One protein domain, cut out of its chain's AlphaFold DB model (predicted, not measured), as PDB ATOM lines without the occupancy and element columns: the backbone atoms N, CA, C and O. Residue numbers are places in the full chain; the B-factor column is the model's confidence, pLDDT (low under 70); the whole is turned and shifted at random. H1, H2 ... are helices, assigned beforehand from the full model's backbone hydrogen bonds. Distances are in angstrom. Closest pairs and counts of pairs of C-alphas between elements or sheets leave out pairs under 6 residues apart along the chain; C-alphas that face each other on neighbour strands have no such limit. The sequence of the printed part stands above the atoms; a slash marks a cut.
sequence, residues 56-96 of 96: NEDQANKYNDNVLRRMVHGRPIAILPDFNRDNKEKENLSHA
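What this domain is: This is residues 56 to 96 of the 96 residues of an uncharacterized protein of Coccomyxa subellipsoidea (strain C-169) (UniProt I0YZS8). The longest helix, H3, makes one arm of a wide open V; the short helices H1 and H2, set one after the other like steps, make the other arm, and a loop of residues 73 to 80 joins the arms with no core between them. The printed part has 41 residues with three named helices, H1, H2 and H3 in chain order, and no named strand; its class is all helix. It is extended, with a radius of gyration of the C-alphas of 14.1 A, and flat, spanning 40 by 25 by 13 A.

Where its parts are: H3, residues 81 to 94, runs 20.8 A from C-alpha 81 at (24.637, 151.803, 13.200) to C-alpha 94 at (42.233, 146.480, 22.859). H2 is residues 67 to 72. H1, residues 57 to 64, begins at C-alpha 57 at (51.212, 162.161, -3.511) and is 10.3 A long.

How they stand to each other: H3 is apart from H2 and from H1. H1 and H2 meet only through their tight link. In H1, H2 and H3 every O i to N i+4 pair is within hydrogen-bond range.

The domain as a whole: The C-alphas of Asn 56 and Ala 96, the two farthest apart, are 41.1 A apart. The printed part has no cut; the link from H2 to H3 is short. Residues 56 to 73, 77 to 83 and 86 to 96 stand free. In this model pLDDT is under 70 at residues 56 and 94 to 96.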
ATOM      1  N   ASN A  56      50.241 162.042  -8.063       69.75
ATOM      2  CA  ASN A  56      50.974 163.004  -7.269       69.75
ATOM      3  C   ASN A  56      50.548 162.850  -5.796       69.75
ATOM      4  O   ASN A  56      49.375 163.064  -5.467       69.75
ATOM      5  N   GLU A  57      51.476 162.440  -4.929       71.56
ATOM      6  CA  GLU A  57      51.212 162.161  -3.511       71.56
ATOM      7  C   GLU A  57      50.581 163.374  -2.810       71.56
ATOM      8  O   GLU A  57      49.673 163.223  -1.995       71.56
ATOM      9  N   ASP A  58      50.942 164.590  -3.229       72.81
ATOM     10  CA  ASP A  58      50.339 165.832  -2.743       72.81
ATOM     11  C   ASP A  58      48.850 165.959  -3.091       72.81
ATOM     12  O   ASP A  58      48.053 166.463  -2.297       72.81
ATOM     13  N   GLN A  59      48.441 165.509  -4.280       71.12
ATOM     14  CA  GLN A  59      47.037 165.516  -4.691       71.12
ATOM     15  C   GLN A  59      46.253 164.440  -3.928       71.12
ATOM     16  O   GLN A  59      45.136 164.698  -3.477       71.12
ATOM     17  N   ALA A  60      46.846 163.256  -3.740       71.19
ATOM     18  CA  ALA A  60      46.261 162.175  -2.951       71.19
ATOM     19  C   ALA A  60      46.063 162.589  -1.482       71.19
ATOM     20  O   ALA A  60      44.980 162.391  -0.927       71.19
ATOM     21  N   ASN A  61      47.059 163.254  -0.890       73.38
ATOM     22  CA  ASN A  61      46.978 163.805   0.460       73.38
ATOM     23  C   ASN A  61      45.872 164.857   0.569       73.38
ATOM     24  O   ASN A  61      45.061 164.779   1.484       73.38
ATOM     25  N   LYS A  62      45.735 165.766  -0.404       77.50
ATOM     26  CA  LYS A  62      44.634 166.751  -0.432       77.50
ATOM     27  C   LYS A  62      43.242 166.112  -0.517       77.50
ATOM     28  O   LYS A  62      42.304 166.631   0.083       77.50
ATOM     29  N   TYR A  63      43.088 164.999  -1.241       72.00
ATOM     30  CA  TYR A  63      41.823 164.254  -1.281       72.00
ATOM     31  C   TYR A  63      41.540 163.493   0.020       72.00
ATOM     32  O   TYR A  63      40.377 163.366   0.405       72.00
ATOM     33  N   ASN A  64      42.579 162.991   0.691       75.44
ATOM     34  CA  ASN A  64      42.442 162.278   1.958       75.44
ATOM     35  C   ASN A  64      42.209 163.233   3.145       75.44
ATOM     36  O   ASN A  64      41.458 162.905   4.058       75.44
ATOM     37  N   ASP A  65      42.793 164.432   3.098       78.69
ATOM     38  CA  ASP A  65      42.678 165.497   4.100       78.69
ATOM     39  C   ASP A  65      41.566 166.510   3.791       78.69
ATOM     40  O   ASP A  65      41.660 167.704   4.088       78.69
ATOM     41  N   ASN A  66      40.462 166.051   3.209       83.81
ATOM     42  CA  ASN A  66      39.307 166.911   3.020       83.81
ATOM     43  C   ASN A  66      38.658 167.274   4.370       83.81
ATOM     44  O   ASN A  66      38.433 166.441   5.251       83.81
ATOM     45  N   VAL A  67      38.321 168.558   4.518       81.44
ATOM     46  CA  VAL A  67      37.763 169.144   5.749       81.44
ATOM     47  C   VAL A  67      36.518 168.389   6.222       81.44
ATOM     48  O   VAL A  67      36.371 168.124   7.412       81.44
ATOM     49  N   LEU A  68      35.666 167.957   5.286       82.62
ATOM     50  CA  LEU A  68      34.481 167.156   5.584       82.62
ATOM     51  C   LEU A  68      34.836 165.832   6.274       82.62
ATOM     52  O   LEU A  68      34.212 165.471   7.268       82.62
ATOM     53  N   ARG A  69      35.861 165.122   5.790       80.12
ATOM     54  CA  ARG A  69      36.295 163.864   6.403       80.12
ATOM     55  C   ARG A  69      36.844 164.104   7.796       80.12
ATOM     56  O   ARG A  69      36.467 163.355   8.681       80.12
ATOM     57  N   ARG A  70      37.641 165.157   8.019       78.44
ATOM     58  CA  ARG A  70      38.129 165.530   9.363       78.44
ATOM     59  C   ARG A  70      36.991 165.883  10.327       78.44
ATOM     60  O   ARG A  70      37.054 165.516  11.490       78.44
ATOM     61  N   MET A  71      35.938 166.547   9.846       80.12
ATOM     62  CA  MET A  71      34.765 166.912  10.658       80.12
ATOM     63  C   MET A  71      33.869 165.719  11.019       80.12
ATOM     64  O   MET A  71      33.202 165.736  12.059       80.12
ATOM     65  N   VAL A  72      33.820 164.715  10.143       79.50
ATOM     66  CA  VAL A  72      33.019 163.497  10.318       79.50
ATOM     67  C   VAL A  72      33.833 162.381  10.989       79.50
ATOM     68  O   VAL A  72      33.248 161.482  11.592       79.50
ATOM     69  N   HIS A  73      35.170 162.439  10.949       71.75
ATOM     70  CA  HIS A  73      36.043 161.475  11.618       71.75
ATOM     71  C   HIS A  73      35.780 161.481  13.128       71.75
ATOM     72  O   HIS A  73      35.874 162.518  13.779       71.75
ATOM     73  N   GLY A  74      35.414 160.324  13.679       71.06
ATOM     74  CA  GLY A  74      35.085 160.171  15.101       71.06
ATOM     75  C   GLY A  74      33.628 160.468  15.476       71.06
ATOM     76  O   GLY A  74      33.264 160.284  16.635       71.06
ATOM     77  N   ARG A  75      32.764 160.879  14.532       76.12
ATOM     78  CA  ARG A  75      31.316 160.964  14.790       76.12
ATOM     79  C   ARG A  75      30.624 159.629  14.486       76.12
ATOM     80  O   ARG A  75      30.946 159.000  13.478       76.12
ATOM     81  N   PRO A  76      29.646 159.208  15.309       70.81
ATOM     82  CA  PRO A  76      28.886 157.994  15.049       70.81
ATOM     83  C   PRO A  76      28.052 158.156  13.773       70.81
ATOM     84  O   PRO A  76      27.317 159.130  13.602       70.81
ATOM     85  N   ILE A  77      28.184 157.193  12.863       72.31
ATOM     86  CA  ILE A  77      27.501 157.197  11.569       72.31
ATOM     87  C   ILE A  77      26.040 156.789  11.800       72.31
ATOM     88  O   ILE A  77      25.762 155.637  12.118       72.31
ATOM     89  N   ALA A  78      25.093 157.714  11.626       74.88
ATOM     90  CA  ALA A  78      23.668 157.443  11.867       74.88
ATOM     91  C   ALA A  78      23.035 156.482  10.839       74.88
ATOM     92  O   ALA A  78      22.053 155.813  11.137       74.88
ATOM     93  N   ILE A  79      23.597 156.413   9.628       75.38
ATOM     94  CA  ILE A  79      23.048 155.638   8.501       75.38
ATOM     95  C   ILE A  79      23.525 154.171   8.532       75.38
ATOM     96  O   ILE A  79      22.878 153.305   7.953       75.38
ATOM     97  N   LEU A  80      24.623 153.869   9.241       76.62
ATOM     98  CA  LEU A  80      25.134 152.506   9.445       76.62
ATOM     99  C   LEU A  80      25.468 152.270  10.928       76.62
ATOM    100  O   LEU A  80      26.634 152.360  11.324       76.62
ATOM    101  N   PRO A  81      24.455 151.972  11.760       73.88
ATOM    102  CA  PRO A  81      24.637 151.803  13.200       73.88
ATOM    103  C   PRO A  81      25.485 150.577  13.570       73.88
ATOM    104  O   PRO A  81      26.221 150.636  14.555       73.88
ATOM    105  N   ASP A  82      25.448 149.499  12.780       79.31
ATOM    106  CA  ASP A  82      26.207 148.272  13.077       79.31
ATOM    107  C   ASP A  82      27.724 148.460  12.937       79.31
ATOM    108  O   ASP A  82      28.480 148.022  13.797       79.31
ATOM    109  N   PHE A  83      28.185 149.247  11.960       76.94
ATOM    110  CA  PHE A  83      29.615 149.549  11.812       76.94
ATOM    111  C   PHE A  83      30.187 150.318  13.017       76.94
ATOM    112  O   PHE A  83      31.361 150.191  13.366       76.94
ATOM    113  N   ASN A  84      29.360 151.130  13.683       75.69
ATOM    114  CA  ASN A  84      29.761 151.842  14.892       75.69
ATOM    115  C   ASN A  84      29.868 150.901  16.107       75.69
ATOM    116  O   ASN A  84      30.711 151.124  16.974       75.69
ATOM    117  N   ARG A  85      29.041 149.847  16.162       76.38
ATOM    118  CA  ARG A  85      29.102 148.814  17.210       76.38
ATOM    119  C   ARG A  85      30.382 147.993  17.093       76.38
ATOM    120  O   ARG A  85      31.079 147.849  18.091       76.38
ATOM    121  N   ASP A  86      30.740 147.574  15.882       77.69
ATOM    122  CA  ASP A  86      31.947 146.775  15.636       77.69
ATOM    123  C   ASP A  86      33.234 147.531  16.002       77.69
ATOM    124  O   ASP A  86      34.160 146.964  16.583       77.69
ATOM    125  N   ASN A  87      33.308 148.830  15.695       75.81
ATOM    126  CA  ASN A  87      34.466 149.652  16.068       75.81
ATOM    127  C   ASN A  87      34.566 149.847  17.588       75.81
ATOM    128  O   ASN A  87      35.656 149.730  18.143       75.81
ATOM    129  N   LYS A  88      33.431 150.093  18.260       76.00
ATOM    130  CA  LYS A  88      33.346 150.184  19.728       76.00
ATOM    131  C   LYS A  88      33.789 148.883  20.399       76.00
ATOM    132  O   LYS A  88      34.491 148.916  21.402       76.00
ATOM    133  N   GLU A  89      33.387 147.739  19.854       78.06
ATOM    134  CA  GLU A  89      33.769 146.424  20.373       78.06
ATOM    135  C   GLU A  89      35.279 146.188  20.260       78.06
ATOM    136  O   GLU A  89      35.914 145.782  21.232       78.06
ATOM    137  N   LYS A  90      35.885 146.533  19.119       74.88
ATOM    138  CA  LYS A  90      37.341 146.432  18.920       74.88
ATOM    139  C   LYS A  90      38.147 147.364  19.821       74.88
ATOM    140  O   LYS A  90      39.225 146.981  20.266       74.88
ATOM    141  N   GLU A  91      37.634 148.560  20.102       79.12
ATOM    142  CA  GLU A  91      38.240 149.491  21.060       79.12
ATOM    143  C   GLU A  91      38.265 148.871  22.467       79.12
ATOM    144  O   GLU A  91      39.322 148.789  23.087       79.12
ATOM    145  N   ASN A  92      37.140 148.318  22.929       73.44
ATOM    146  CA  ASN A  92      37.049 147.678  24.245       73.44
ATOM    147  C   ASN A  92      37.946 146.432  24.375       73.44
ATOM    148  O   ASN A  92      38.519 146.204  25.436       73.44
ATOM    149  N   LEU A  93      38.098 145.646  23.303       75.88
ATOM    150  CA  LEU A  93      38.972 144.465  23.264       75.88
ATOM    151  C   LEU A  93      40.466 144.814  23.281       75.88
ATOM    152  O   LEU A  93      41.273 143.998  23.704       75.88
ATOM    153  N   SER A  94      40.845 146.006  22.813       67.50
ATOM    154  CA  SER A  94      42.233 146.480  22.859       67.50
ATOM    155  C   SER A  94      42.616 147.079  24.219       67.50
ATOM    156  O   SER A  94      43.796 147.342  24.451       67.50
ATOM    157  N   HIS A  95      41.631 147.339  25.082       62.78
ATOM    158  CA  HIS A  95      41.802 147.915  26.418       62.78
ATOM    159  C   HIS A  95      41.588 146.899  27.560       62.78
ATOM    160  O   HIS A  95      41.698 147.289  28.724       62.78
ATOM    161  N   ALA A  96      41.301 145.632  27.238       53.59
ATOM    162  CA  ALA A  96      41.217 144.497  28.165       53.59
ATOM    163  C   ALA A  96      42.504 143.658  28.122       53.59
ATOM    164  O   ALA A  96      42.884 143.129  29.190       53.59
TER     165      ALA A  96